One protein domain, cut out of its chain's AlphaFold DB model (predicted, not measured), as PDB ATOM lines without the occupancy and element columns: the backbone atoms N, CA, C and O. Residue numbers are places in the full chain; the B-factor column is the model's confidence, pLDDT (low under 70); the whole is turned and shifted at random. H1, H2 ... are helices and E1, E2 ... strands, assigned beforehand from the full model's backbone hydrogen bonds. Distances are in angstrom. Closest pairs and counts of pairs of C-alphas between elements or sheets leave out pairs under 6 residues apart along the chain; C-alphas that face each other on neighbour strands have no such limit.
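AT A GLANCE: This is residues 49 to 153 of the 382 residues of the protein "Hypothetical protein" of Pyrodinium bahamense (UniProt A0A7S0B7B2). A long, narrow sheet, only just strongly twisted at up to 4.3 A off its best plane, has helix H3 slanting over one face and H1 with short H2 over the other. The turns of the hairpins E2 and E3, and E3 and E4, make opposite ends of the longest axis. The 105 printed residues hold four named strands and three named helices, in order E1 H1 H2 E2 E3 E4 H3; the sheet runs E1 E2 E3 E4, antiparallel, and the class is mixed. It is only just compact, close to loose, with a radius of gyration of the C-alphas of 15.2 A and spans of 54 by 29 by 21 A.

HOW THE PARTS SIT: E1, residues 49 to 51, is the antiparallel neighbour of E2, residues 80 to 88; N 50 and O 83 are 2.8 A apart. H1, residues 59 to 70, and H2, residues 72 to 76, are on the same face; with residues 68 to 69 alone H1 only just touches H2, only at the corner, by 3 C-alpha pairs within 8 A, the closest Ala 69 and Asn 75 at 5.1 A. E2, E3, residues 91 to 106, and E4, residues 114 to 121, form a meander, each strand the antiparallel neighbour of the one before, with N 82 and O 98 at 2.9 A and N 101 and O 118 at 2.8 A. H3, residues 130 to 149, is on the opposite face at a height of 7.2 A; its closest C-alphas to E3 are Trp 133 and Val 96, 6.1 A. In H1, H2 and H3 every O i to N i+4 pair is within hydrogen-bond range.

IN THESE COORDINATES: E1 begins at C-alpha 49 (124.185, 131.694, 102.344). E3 measures 44.1 A, H3 28.0 A, E2 25.7 A, E4 22.2 A and H1 16.6 A. H3 ends at C-alpha 149 (108.956, 145.042, 98.431).

THE WHOLE: The farthest C-alphas, Asp 89 and Gly 109, are 54.5 A apart. The printed part has no cut and no long link. Residues 72 and 76 to 77 have pLDDT under 70.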
ATOM      1  N   ILE A  49     124.431 130.256 102.254       89.31
ATOM      2  CA  ILE A  49     124.185 131.694 102.344       89.31
ATOM      3  C   ILE A  49     124.410 132.139 103.790       89.31
ATOM      4  O   ILE A  49     123.812 131.587 104.713       89.31
ATOM      5  N   PHE A  50     125.259 133.144 103.971       90.12
ATOM      6  CA  PHE A  50     125.531 133.800 105.244       90.12
ATOM      7  C   PHE A  50     124.898 135.185 105.266       90.12
ATOM      8  O   PHE A  50     125.123 135.989 104.357       90.12
ATOM      9  N   THR A  51     124.169 135.478 106.340       90.12
ATOM     10  CA  THR A  51     123.719 136.835 106.675       90.12
ATOM     11  C   THR A  51     124.841 137.624 107.345       90.12
ATOM     12  O   THR A  51     125.823 137.048 107.814       90.12
ATOM     13  N   ASN A  52     124.719 138.949 107.445       89.06
ATOM     14  CA  ASN A  52     125.807 139.805 107.922       89.06
ATOM     15  C   ASN A  52     126.373 139.380 109.277       89.06
ATOM     16  O   ASN A  52     127.588 139.349 109.434       89.06
ATOM     17  N   ALA A  53     125.550 138.969 110.240       88.00
ATOM     18  CA  ALA A  53     126.057 138.503 111.533       88.00
ATOM     19  C   ALA A  53     126.896 137.210 111.437       88.00
ATOM     20  O   ALA A  53     127.735 136.954 112.301       88.00
ATOM     21  N   GLU A  54     126.684 136.409 110.396       89.88
ATOM     22  CA  GLU A  54     127.274 135.082 110.217       89.88
ATOM     23  C   GLU A  54     128.522 135.103 109.322       89.88
ATOM     24  O   GLU A  54     129.324 134.172 109.376       89.88
ATOM     25  N   ILE A  55     128.721 136.163 108.526       88.94
ATOM     26  CA  ILE A  55     129.875 136.290 107.625       88.94
ATOM     27  C   ILE A  55     131.180 136.394 108.439       88.94
ATOM     28  O   ILE A  55     131.362 137.376 109.184       88.94
ATOM     29  N   PRO A  56     132.131 135.452 108.259       86.88
ATOM     30  CA  PRO A  56     133.436 135.511 108.904       86.88
ATOM     31  C   PRO A  56     134.184 136.808 108.578       86.88
ATOM     32  O   PRO A  56     134.128 137.334 107.466       86.88
ATOM     33  N   GLN A  57     134.921 137.334 109.554       86.88
ATOM     34  CA  GLN A  57     135.700 138.555 109.358       86.88
ATOM     35  C   GLN A  57     136.945 138.279 108.514       86.88
ATOM     36  O   GLN A  57     137.868 137.597 108.955       86.88
ATOM     37  N   ASP A  58     137.022 138.903 107.342       86.12
ATOM     38  CA  ASP A  58     138.239 138.965 106.535       86.12
ATOM     39  C   ASP A  58     138.628 140.420 106.208       86.12
ATOM     40  O   ASP A  58     138.136 141.380 106.806       86.12
ATOM     41  N   ARG A  59     139.603 140.622 105.316       82.12
ATOM     42  CA  ARG A  59     140.030 141.971 104.918       82.12
ATOM     43  C   ARG A  59     138.930 142.739 104.175       82.12
ATOM     44  O   ARG A  59     138.743 143.914 104.485       82.12
ATOM     45  N   LEU A  60     138.238 142.108 103.227       80.94
ATOM     46  CA  LEU A  60     137.216 142.751 102.399       80.94
ATOM     47  C   LEU A  60     135.983 143.089 103.239       80.94
ATOM     48  O   LEU A  60     135.557 144.238 103.262       80.94
ATOM     49  N   VAL A  61     135.474 142.130 104.013       84.38
ATOM     50  CA  VAL A  61     134.302 142.313 104.880       84.38
ATOM     51  C   VAL A  61     134.547 143.430 105.897       84.38
ATOM     52  O   VAL A  61     133.698 144.301 106.078       84.38
ATOM     53  N   ARG A  62     135.743 143.493 106.506       84.00
ATOM     54  CA  ARG A  62     136.116 144.611 107.392       84.00
ATOM     55  C   ARG A  62     136.135 145.953 106.668       84.00
ATOM     56  O   ARG A  62     135.754 146.957 107.261       84.00
ATOM     57  N   GLN A  63     136.613 145.994 105.426       79.62
ATOM     58  CA  GLN A  63     136.636 147.225 104.637       79.62
ATOM     59  C   GLN A  63     135.225 147.691 104.294       79.62
ATOM     60  O   GLN A  63     134.929 148.863 104.503       79.62
ATOM     61  N   VAL A  64     134.360 146.780 103.849       79.94
ATOM     62  CA  VAL A  64     132.960 147.080 103.533       79.94
ATOM     63  C   VAL A  64     132.215 147.558 104.777       79.94
ATOM     64  O   VAL A  64     131.585 148.606 104.739       79.94
ATOM     65  N   ARG A  65     132.361 146.878 105.919       84.88
ATOM     66  CA  ARG A  65     131.727 147.306 107.179       84.88
ATOM     67  C   ARG A  65     132.217 148.668 107.665       84.88
ATOM     68  O   ARG A  65     131.414 149.477 108.108       84.88
ATOM     69  N   ARG A  66     133.523 148.946 107.579       79.69
ATOM     70  CA  ARG A  66     134.076 150.269 107.933       79.69
ATOM     71  C   ARG A  66     133.556 151.363 107.014       79.69
ATOM     72  O   ARG A  66     133.294 152.464 107.476       79.69
ATOM     73  N   TRP A  67     133.448 151.061 105.726       76.75
ATOM     74  CA  TRP A  67     132.894 151.977 104.746       76.75
ATOM     75  C   TRP A  67     131.411 152.254 105.025       76.75
ATOM     76  O   TRP A  67     131.044 153.419 105.158       76.75
ATOM     77  N   ALA A  68     130.603 151.215 105.242       78.88
ATOM     78  CA  ALA A  68     129.199 151.356 105.617       78.88
ATOM     79  C   ALA A  68     129.028 152.169 106.909       78.88
ATOM     80  O   ALA A  68     128.236 153.097 106.940       78.88
ATOM     81  N   ALA A  69     129.849 151.919 107.932       77.81
ATOM     82  CA  ALA A  69     129.830 152.690 109.179       77.81
ATOM     83  C   ALA A  69     130.255 154.163 109.013       77.81
ATOM     84  O   ALA A  69     129.930 154.994 109.853       77.81
ATOM     85  N   SER A  70     131.007 154.492 107.957       70.19
ATOM     86  CA  SER A  70     131.374 155.877 107.631       70.19
ATOM     87  C   SER A  70     130.313 156.606 106.806       70.19
ATOM     88  O   SER A  70     130.388 157.826 106.661       70.19
ATOM     89  N   SER A  71     129.344 155.868 106.255       70.50
ATOM     90  CA  SER A  71     128.182 156.442 105.597       70.50
ATOM     91  C   SER A  71     127.047 156.577 106.587       70.50
ATOM     92  O   SER A  71     126.663 155.610 107.233       70.50
ATOM     93  N   GLU A  72     126.488 157.773 106.681       69.50
ATOM     94  CA  GLU A  72     125.312 157.994 107.502       69.50
ATOM     95  C   GLU A  72     124.105 157.219 106.961       69.50
ATOM     96  O   GLU A  72     123.433 156.521 107.719       69.50
ATOM     97  N   GLU A  73     123.890 157.253 105.646       70.94
ATOM     98  CA  GLU A  73     122.817 156.545 104.953       70.94
ATOM     99  C   GLU A  73     122.931 155.028 105.107       70.94
ATOM    100  O   GLU A  73     121.926 154.366 105.338       70.94
ATOM    101  N   LEU A  74     124.131 154.448 105.021       74.25
ATOM    102  CA  LEU A  74     124.298 152.999 105.190       74.25
ATOM    103  C   LEU A  74     124.209 152.591 106.662       74.25
ATOM    104  O   LEU A  74     123.631 151.553 106.977       74.25
ATOM    105  N   ASN A  75     124.764 153.404 107.564       71.62
ATOM    106  CA  ASN A  75     124.738 153.134 108.997       71.62
ATOM    107  C   ASN A  75     123.316 153.220 109.578       71.62
ATOM    108  O   ASN A  75     122.967 152.440 110.460       71.62
ATOM    109  N   SER A  76     122.491 154.142 109.074       69.12
ATOM    110  CA  SER A  76     121.096 154.329 109.502       69.12
ATOM    111  C   SER A  76     120.078 153.533 108.672       69.12
ATOM    112  O   SER A  76     119.062 153.094 109.205       69.12
ATOM    113  N   GLY A  77     120.352 153.294 107.386       63.25
ATOM    114  CA  GLY A  77     119.426 152.718 106.401       63.25
ATOM    115  C   GLY A  77     119.362 151.191 106.359       63.25
ATOM    116  O   GLY A  77     118.994 150.613 105.341       63.25
ATOM    117  N   GLY A  78     119.750 150.498 107.432       74.38
ATOM    118  CA  GLY A  78     119.649 149.036 107.484       74.38
ATOM    119  C   GLY A  78     120.495 148.325 106.421       74.38
ATOM    120  O   GLY A  78     120.030 147.347 105.825       74.38
ATOM    121  N   PHE A  79     121.712 148.829 106.171       86.19
ATOM    122  CA  PHE A  79     122.675 148.165 105.300       86.19
ATOM    123  C   PHE A  79     123.035 146.778 105.841       86.19
ATOM    124  O   PHE A  79     123.391 146.610 107.010       86.19
ATOM    125  N   ASP A  80     122.974 145.790 104.962       89.19
ATOM    126  CA  ASP A  80     123.190 144.388 105.273       89.19
ATOM    127  C   ASP A  80     124.190 143.771 104.291       89.19
ATOM    128  O   ASP A  80     124.411 144.277 103.192       89.19
ATOM    129  N   LEU A  81     124.811 142.670 104.693       90.38
ATOM    130  CA  LEU A  81     125.731 141.907 103.856       90.38
ATOM    131  C   LEU A  81     125.219 140.484 103.711       90.38
ATOM    132  O   LEU A  81     124.883 139.843 104.705       90.38
ATOM    133  N   LEU A  82     125.249 139.982 102.484       91.00
ATOM    134  CA  LEU A  82     125.011 138.583 102.168       91.00
ATOM    135  C   LEU A  82     126.251 137.999 101.509       91.00
ATOM    136  O   LEU A  82     126.847 138.620 100.630       91.00
ATOM    137  N   GLN A  83     126.637 136.794 101.915       89.50
ATOM    138  CA  GLN A  83     127.729 136.064 101.282       89.50
ATOM    139  C   GLN A  83     127.272 134.665 100.904       89.50
ATOM    140  O   GLN A  83     126.755 133.944 101.751       89.50
ATOM    141  N   VAL A  84     127.537 134.254  99.666       90.25
ATOM    142  CA  VAL A  84     127.440 132.843  99.278       90.25
ATOM    143  C   VAL A  84     128.829 132.231  99.394       90.25
ATOM    144  O   VAL A  84     129.810 132.788  98.886       90.25
ATOM    145  N   ALA A  85     128.924 131.102 100.089       90.06
ATOM    146  CA  ALA A  85     130.131 130.293 100.152       90.06
ATOM    147  C   ALA A  85     129.854 128.884  99.638       90.06
ATOM    148  O   ALA A  85     128.801 128.309  99.904       90.06
ATOM    149  N   GLU A  86     130.821 128.309  98.946       90.00
ATOM    150  CA  GLU A  86     130.757 126.920  98.513       90.00
ATOM    151  C   GLU A  86     131.436 126.022  99.545       90.00
ATOM    152  O   GLU A  86     132.455 126.392 100.124       90.00
ATOM    153  N   SER A  87     130.871 124.840  99.782       84.31
ATOM    154  CA  SER A  87     131.522 123.813 100.590       84.31
ATOM    155  C   SER A  87     132.328 122.894  99.674       84.31
ATOM    156  O   SER A  87     131.762 121.970  99.097       84.31
ATOM    157  N   ALA A  88     133.636 123.126  99.570       80.94
ATOM    158  CA  ALA A  88     134.571 122.282  98.828       80.94
ATOM    159  C   ALA A  88     135.559 121.629  99.807       80.94
ATOM    160  O   ALA A  88     136.110 122.300 100.678       80.94
ATOM    161  N   ASP A  89     135.741 120.309  99.716       82.06
ATOM    162  CA  ASP A  89     136.698 119.542 100.535       82.06
ATOM    163  C   ASP A  89     136.573 119.769 102.058       82.06
ATOM    164  O   ASP A  89     137.555 119.842 102.800       82.06
ATOM    165  N   GLY A  90     135.335 119.919 102.542       77.81
ATOM    166  CA  GLY A  90     135.040 120.173 103.959       77.81
ATOM    167  C   GLY A  90     135.383 121.591 104.435       77.81
ATOM    168  O   GLY A  90     135.360 121.855 105.638       77.81
ATOM    169  N   ARG A  91     135.695 122.510 103.515       82.56
ATOM    170  CA  ARG A  91     135.956 123.927 103.786       82.56
ATOM    171  C   ARG A  91     134.909 124.800 103.109       82.56
ATOM    172  O   ARG A  91     134.485 124.538 101.992       82.56
ATOM    173  N   LEU A  92     134.511 125.863 103.803       85.38
ATOM    174  CA  LEU A  92     133.628 126.885 103.254       85.38
ATOM    175  C   LEU A  92     134.469 127.972 102.592       85.38
ATOM    176  O   LEU A  92     135.163 128.733 103.271       85.38
ATOM    177  N   GLU A  93     134.398 128.046 101.270       88.25
ATOM    178  CA  GLU A  93     135.108 129.031 100.471       88.25
ATOM    179  C   GLU A  93     134.166 130.178 100.092       88.25
ATOM    180  O   GLU A  93     133.162 129.947  99.418       88.25
ATOM    181  N   PRO A  94     134.443 131.427 100.504       88.38
ATOM    182  CA  PRO A  94     133.606 132.563 100.140       88.38
ATOM    183  C   PRO A  94     133.677 132.794  98.627       88.38
ATOM    184  O   PRO A  94     134.760 133.028  98.090       88.38
ATOM    185  N   ARG A  95     132.528 132.765  97.947       89.19
ATOM    186  CA  ARG A  95     132.444 132.893  96.485       89.19
ATOM    187  C   ARG A  95     132.025 134.287  96.055       89.19
ATOM    188  O   ARG A  95     132.709 134.896  95.238       89.19
ATOM    189  N   VAL A  96     130.971 134.835  96.649       86.75
ATOM    190  CA  VAL A  96     130.459 136.169  96.300       86.75
ATOM    191  C   VAL A  96     129.920 136.883  97.531       86.75
ATOM    192  O   VAL A  96     129.394 136.250  98.446       86.75
ATOM    193  N   LEU A  97     130.090 138.203  97.557       86.00
ATOM    194  CA  LEU A  97     129.615 139.097  98.607       86.00
ATOM    195  C   LEU A  97     128.720 140.156  97.959       86.00
ATOM    196  O   LEU A  97     129.110 140.773  96.968       86.00
ATOM    197  N   CYS A  98     127.555 140.393  98.543       87.75
ATOM    198  CA  CYS A  98     126.630 141.438  98.133       87.75
ATOM    199  C   CYS A  98     126.290 142.323  99.335       87.75
ATOM    200  O   CYS A  98     126.081 141.821 100.442       87.75
ATOM    201  N   GLY A  99     126.263 143.636  99.120       88.88
ATOM    202  CA  GLY A  99     125.689 144.596 100.056       88.88
ATOM    203  C   GLY A  99     124.244 144.906  99.699       88.88
ATOM    204  O   GLY A  99     123.922 145.060  98.529       88.88
ATOM    205  N   LEU A 100     123.380 145.023 100.697       90.19
ATOM    206  CA  LEU A 100     121.971 145.351 100.521       90.19
ATOM    207  C   LEU A 100     121.630 146.594 101.328       90.19
ATOM    208  O   LEU A 100     121.849 146.617 102.534       90.19
ATOM    209  N   LEU A 101     121.057 147.608 100.691       89.75
ATOM    210  CA  LEU A 101     120.573 148.817 101.349       89.75
ATOM    211  C   LEU A 101     119.057 148.922 101.185       89.75
ATOM    212  O   LEU A 101     118.549 149.005 100.068       89.75
ATOM    213  N   ARG A 102     118.335 148.952 102.306       89.12
ATOM    214  CA  ARG A 102     116.881 149.144 102.341       89.12
ATOM    215  C   ARG A 102     116.590 150.615 102.577       89.12
ATOM    216  O   ARG A 102     116.799 151.135 103.664       89.12
ATOM    217  N   THR A 103     116.114 151.305 101.554       89.00
ATOM    218  CA  THR A 103     115.976 152.761 101.597       89.00
ATOM    219  C   THR A 103     114.699 153.217 100.896       89.00
ATOM    220  O   THR A 103     113.792 152.418 100.626       89.00
ATOM    221  N   ARG A 104     114.598 154.521 100.650       88.94
ATOM    222  CA  ARG A 104     113.563 155.136  99.837       88.94
ATOM    223  C   ARG A 104     114.182 155.959  98.714       88.94
ATOM    224  O   ARG A 104     115.268 156.509  98.865       88.94
ATOM    225  N   VAL A 105     113.476 156.027  97.594       87.56
ATOM    226  CA  VAL A 105     113.831 156.825  96.419       87.56
ATOM    227  C   VAL A 105     112.706 157.810  96.160       87.56
ATOM    228  O   VAL A 105     111.536 157.433  96.173       87.56
ATOM    229  N   LEU A 106     113.052 159.063  95.889       87.62
ATOM    230  CA  LEU A 106     112.139 160.016  95.279       87.62
ATOM    231  C   LEU A 106     112.342 159.969  93.766       87.62
ATOM    232  O   LEU A 106     113.449 160.233  93.289       87.62
ATOM    233  N   LEU A 107     111.291 159.610  93.029       87.44
ATOM    234  CA  LEU A 107     111.318 159.639  91.569       87.44
ATOM    235  C   LEU A 107     111.317 161.088  91.063       87.44
ATOM    236  O   LEU A 107     110.739 161.968  91.703       87.44
ATOM    237  N   ALA A 108     111.931 161.329  89.906       83.31
ATOM    238  CA  ALA A 108     111.901 162.628  89.240       83.31
ATOM    239  C   ALA A 108     110.453 163.117  89.047       83.31
ATOM    240  O   ALA A 108     109.576 162.351  88.645       83.31
ATOM    241  N   GLY A 109     110.197 164.385  89.376       78.88
ATOM    242  CA  GLY A 109     108.858 164.988  89.366       78.88
ATOM    243  C   GLY A 109     107.889 164.469  90.440       78.88
ATOM    244  O   GLY A 109     106.794 165.010  90.571       78.88
ATOM    245  N   GLY A 110     108.273 163.457  91.223       80.19
ATOM    246  CA  GLY A 110     107.465 162.902  92.302       80.19
ATOM    247  C   GLY A 110     107.588 163.693  93.604       80.19
ATOM    248  O   GLY A 110     108.641 164.245  93.927       80.19
ATOM    249  N   THR A 111     106.508 163.715  94.382       80.38
ATOM    250  CA  THR A 111     106.473 164.288  95.740       80.38
ATOM    251  C   THR A 111     106.562 163.217  96.823       80.38
ATOM    252  O   THR A 111     107.064 163.484  97.914       80.38
ATOM    253  N   GLU A 112     106.123 161.994  96.519       85.44
ATOM    254  CA  GLU A 112     106.101 160.889  97.469       85.44
ATOM    255  C   GLU A 112     107.257 159.907  97.243       85.44
ATOM    256  O   GLU A 112     107.433 159.395  96.130       85.44
ATOM    257  N   PRO A 113     108.033 159.594  98.294       89.06
ATOM    258  CA  PRO A 113     109.115 158.635  98.193       89.06
ATOM    259  C   PRO A 113     108.593 157.192  98.172       89.06
ATOM    260  O   PRO A 113     107.719 156.813  98.952       89.06
ATOM    261  N   ILE A 114     109.195 156.358  97.327       91.31
ATOM    262  CA  ILE A 114     108.907 154.922  97.222       91.31
ATOM    263  C   ILE A 114     109.974 154.092  97.921       91.31
ATOM    264  O   ILE A 114     111.113 154.524  98.071       91.31
ATOM    265  N   ARG A 115     109.630 152.870  98.336       92.50
ATOM    266  CA  ARG A 115     110.610 151.931  98.897       92.50
ATOM    267  C   ARG A 115     111.580 151.478  97.813       92.50
ATOM    268  O   ARG A 115     111.162 151.184  96.696       92.50
ATOM    269  N   ALA A 116     112.852 151.373  98.171       91.69
ATOM    270  CA  ALA A 116     113.881 150.848  97.297       91.69
ATOM    271  C   ALA A 116     114.773 149.835  98.022       91.69
ATOM    272  O   ALA A 116     115.155 150.056  99.174       91.69
ATOM    273  N   LEU A 117     115.108 148.738  97.344       91.88
ATOM    274  CA  LEU A 117     116.194 147.845  97.749       91.88
ATOM    275  C   LEU A 117     117.352 148.051  96.783       91.88
ATOM    276  O   LEU A 117     117.187 147.832  95.588       91.88
ATOM    277  N   VAL A 118     118.512 148.450  97.291       90.06
ATOM    278  CA  VAL A 118     119.724 148.597  96.485       90.06
ATOM    279  C   VAL A 118     120.651 147.421  96.748       90.06
ATOM    280  O   VAL A 118     121.084 147.223  97.882       90.06
ATOM    281  N   ALA A 119     120.993 146.680  95.702       88.88
ATOM    282  CA  ALA A 119     122.001 145.635  95.718       88.88
ATOM    283  C   ALA A 119     123.337 146.172  95.190       88.88
ATOM    284  O   ALA A 119     123.430 146.662  94.064       88.88
ATOM    285  N   LEU A 120     124.384 146.074  96.006       85.56
ATOM    286  CA  LEU A 120     125.753 146.451  95.677       85.56
ATOM    287  C   LEU A 120     126.594 145.190  95.503       85.56
ATOM    288  O   LEU A 120     126.937 144.514  96.477       85.56
ATOM    289  N   PHE A 121     126.956 144.891  94.260       76.38
ATOM    290  CA  PHE A 121     127.713 143.686  93.945       76.38
ATOM    291  C   PHE A 121     129.211 143.923  94.091       76.38
ATOM    292  O   PHE A 121     129.785 144.815  93.458       76.38
ATOM    293  N   TYR A 122     129.858 143.094  94.907       71.75
ATOM    294  CA  TYR A 122     131.309 142.978  94.914       71.75
ATOM    295  C   TYR A 122     131.720 141.840  93.984       71.75
ATOM    296  O   TYR A 122     131.056 140.808  93.913       71.75
ATOM    297  N   ARG A 123     132.845 142.027  93.292       70.81
ATOM    298  CA  ARG A 123     133.425 141.026  92.392       70.81
ATOM    299  C   ARG A 123     133.533 139.667  93.083       70.81
ATOM    300  O   ARG A 123     134.068 139.580  94.194       70.81
ATOM    301  N   ALA A 124     133.050 138.619  92.413       76.81
ATOM    302  CA  ALA A 124     133.186 137.262  92.924       76.81
ATOM    303  C   ALA A 124     134.670 136.890  93.096       76.81
ATOM    304  O   ALA A 124     135.546 137.320  92.340       76.81
ATOM    305  N   ARG A 125     134.948 136.115  94.144       81.31
ATOM    306  CA  ARG A 125     136.296 135.711  94.568       81.31
ATOM    307  C   ARG A 125     136.809 134.498  93.803       81.31
ATOM    308  O   ARG A 125     138.017 134.316  93.702       81.31
ATOM    309  N   ASP A 126     135.898 133.694  93.267       81.12
ATOM    310  CA  ASP A 126     136.219 132.659  92.295       81.12
ATOM    311  C   ASP A 126     136.346 133.313  90.915       81.12
ATOM    312  O   ASP A 126     135.361 133.711  90.293       81.12
ATOM    313  N   PHE A 127     137.591 133.481  90.474       76.62
ATOM    314  CA  PHE A 127     137.909 134.142  89.214       76.62
ATOM    315  C   PHE A 127     137.570 133.286  87.989       76.62
ATOM    316  O   PHE A 127     137.419 133.851  86.908       76.62
ATOM    317  N   LEU A 128     137.457 131.962  88.147       80.88
ATOM    318  CA  LEU A 128     137.155 131.034  87.056       80.88
ATOM    319  C   LEU A 128     135.652 130.973  86.785       80.88
ATOM    320  O   LEU A 128     135.250 130.938  85.628       80.88
ATOM    321  N   ASN A 129     134.829 131.037  87.835       80.38
ATOM    322  CA  ASN A 129     133.365 130.990  87.726       80.38
ATOM    323  C   ASN A 129     132.708 132.313  88.129       80.38
ATOM    324  O   ASN A 129     131.636 132.341  88.737       80.38
ATOM    325  N   ARG A 130     133.365 133.432  87.823       75.56
ATOM    326  CA  ARG A 130     132.939 134.756  88.281       75.56
ATOM    327  C   ARG A 130     131.496 135.073  87.888       75.56
ATOM    328  O   ARG A 130     130.698 135.440  88.745       75.56
ATOM    329  N   GLU A 131     131.176 134.913  86.609       75.94
ATOM    330  CA  GLU A 131     129.858 135.234  86.044       75.94
ATOM    331  C   GLU A 131     128.756 134.384  86.673       75.94
ATOM    332  O   GLU A 131     127.687 134.887  87.010       75.94
ATOM    333  N   PHE A 132     129.056 133.108  86.910       82.88
ATOM    334  CA  PHE A 132     128.150 132.187  87.576       82.88
ATOM    335  C   PHE A 132     127.803 132.661  88.992       82.88
ATOM    336  O   PHE A 132     126.627 132.756  89.340       82.88
ATOM    337  N   TRP A 133     128.809 132.997  89.804       82.81
ATOM    338  CA  TRP A 133     128.591 133.439  91.183       82.81
ATOM    339  C   TRP A 133     127.954 134.829  91.276       82.81
ATOM    340  O   TRP A 133     127.170 135.080  92.193       82.81
ATOM    341  N   GLU A 134     128.248 135.724  90.335       79.31
ATOM    342  CA  GLU A 134     127.566 137.018  90.231       79.31
ATOM    343  C   GLU A 134     126.079 136.842  89.866       79.31
ATOM    344  O   GLU A 134     125.233 137.521  90.452       79.31
ATOM    345  N   ASP A 135     125.731 135.880  89.002       81.75
ATOM    346  CA  ASP A 135     124.334 135.514  88.726       81.75
ATOM    347  C   ASP A 135     123.630 134.938  89.964       81.75
ATOM    348  O   ASP A 135     122.505 135.321  90.280       81.75
ATOM    349  N   GLN A 136     124.311 134.083  90.733       84.25
ATOM    350  CA  GLN A 136     123.760 133.550  91.984       84.25
ATOM    351  C   GLN A 136     123.476 134.648  93.012       84.25
ATOM    352  O   GLN A 136     122.428 134.644  93.661       84.25
ATOM    353  N   ALA A 137     124.385 135.614  93.149       82.75
ATOM    354  CA  ALA A 137     124.155 136.763  94.012       82.75
ATOM    355  C   ALA A 137     122.967 137.604  93.526       82.75
ATOM    356  O   ALA A 137     122.227 138.126  94.356       82.75
ATOM    357  N   ARG A 138     122.768 137.730  92.206       81.31
ATOM    358  CA  ARG A 138     121.627 138.454  91.632       81.31
ATOM    359  C   ARG A 138     120.306 137.790  91.991       81.31
ATOM    360  O   ARG A 138     119.475 138.445  92.604       81.31
ATOM    361  N   ARG A 139     120.182 136.481  91.760       83.75
ATOM    362  CA  ARG A 139     118.991 135.704  92.148       83.75
ATOM    363  C   ARG A 139     118.692 135.812  93.640       83.75
ATOM    364  O   ARG A 139     117.538 135.918  94.041       83.75
ATOM    365  N   LEU A 140     119.733 135.808  94.478       84.62
ATOM    366  CA  LEU A 140     119.571 136.035  95.914       84.62
ATOM    367  C   LEU A 140     118.994 137.425  96.204       84.62
ATOM    368  O   LEU A 140     118.142 137.562  97.076       84.62
ATOM    369  N   CYS A 141     119.450 138.452  95.485       85.50
ATOM    370  CA  CYS A 141     118.922 139.805  95.627       85.50
ATOM    371  C   CYS A 141     117.474 139.908  95.158       85.50
ATOM    372  O   CYS A 141     116.714 140.590  95.832       85.50
ATOM    373  N   ASP A 142     117.094 139.224  94.079       85.50
ATOM    374  CA  ASP A 142     115.712 139.200  93.580       85.50
ATOM    375  C   ASP A 142     114.772 138.612  94.640       85.50
ATOM    376  O   ASP A 142     113.768 139.217  94.993       85.50
ATOM    377  N   ILE A 143     115.174 137.511  95.280       86.06
ATOM    378  CA  ILE A 143     114.408 136.900  96.379       86.06
ATOM    379  C   ILE A 143     114.268 137.859  97.570       86.06
ATOM    380  O   ILE A 143     113.200 137.959  98.176       86.06
ATOM    381  N   VAL A 144     115.333 138.588  97.916       88.38
ATOM    382  CA  VAL A 144     115.275 139.577  99.004       88.38
ATOM    383  C   VAL A 144     114.461 140.812  98.601       88.38
ATOM    384  O   VAL A 144     113.810 141.416  99.456       88.38
ATOM    385  N   ALA A 145     114.478 141.193  97.323       87.94
ATOM    386  CA  ALA A 145     113.657 142.268  96.778       87.94
ATOM    387  C   ALA A 145     112.179 141.904  96.867       87.94
ATOM    388  O   ALA A 145     111.407 142.698  97.403       87.94
ATOM    389  N   ASP A 146     111.814 140.691  96.456       87.44
ATOM    390  CA  ASP A 146     110.457 140.162  96.563       87.44
ATOM    391  C   ASP A 146     109.977 140.137  98.018       87.44
ATOM    392  O   ASP A 146     108.862 140.566  98.309       87.44
ATOM    393  N   GLU A 147     110.821 139.710  98.963       88.81
ATOM    394  CA  GLU A 147     110.467 139.712 100.388       88.81
ATOM    395  C   GLU A 147     110.284 141.137 100.940       88.81
ATOM    396  O   GLU A 147     109.342 141.413 101.687       88.81
ATOM    397  N   TYR A 148     111.180 142.059 100.583       89.88
ATOM    398  CA  TYR A 148     111.174 143.421 101.118       89.88
ATOM    399  C   TYR A 148     110.085 144.310 100.501       89.88
ATOM    400  O   TYR A 148     109.416 145.080 101.203       89.88
ATOM    401  N   LEU A 149     109.918 144.240  99.181       89.44
ATOM    402  CA  LEU A 149     108.956 145.042  98.431       89.44
ATOM    403  C   LEU A 149     107.563 144.403  98.493       89.44
ATOM    404  O   LEU A 149     106.571 145.127  98.670       89.44
ATOM    405  N   GLY A 150     107.494 143.069  98.462       85.75
ATOM    406  CA  GLY A 150     106.254 142.302  98.480       85.75
ATOM    407  C   GLY A 150     105.333 142.700  97.331       85.75
ATOM    408  O   GLY A 150     105.768 142.996  96.223       85.75
ATOM    409  N   SER A 151     104.036 142.795  97.617       80.94
ATOM    410  CA  SER A 151     103.030 143.310  96.677       80.94
ATOM    411  C   SER A 151     102.937 144.841  96.633       80.94
ATOM    412  O   SER A 151     102.021 145.389  96.023       80.94
ATOM    413  N   GLY A 152     103.830 145.560  97.315       87.19
ATOM    414  CA  GLY A 152     103.763 147.017  97.367       87.19
ATOM    415  C   GLY A 152     104.525 147.699  96.232       87.19
ATOM    416  O   GLY A 152     105.336 147.088  95.542       87.19
ATOM    417  N   ARG A 153     104.283 149.004  96.089       90.56
ATOM    418  CA  ARG A 153     104.996 149.904  95.172       90.56
ATOM    419  C   ARG A 153     106.457 150.079  95.611       90.56
ATOM    420  O   ARG A 153     106.713 150.365  96.791       90.56
TER     421      ARG A 153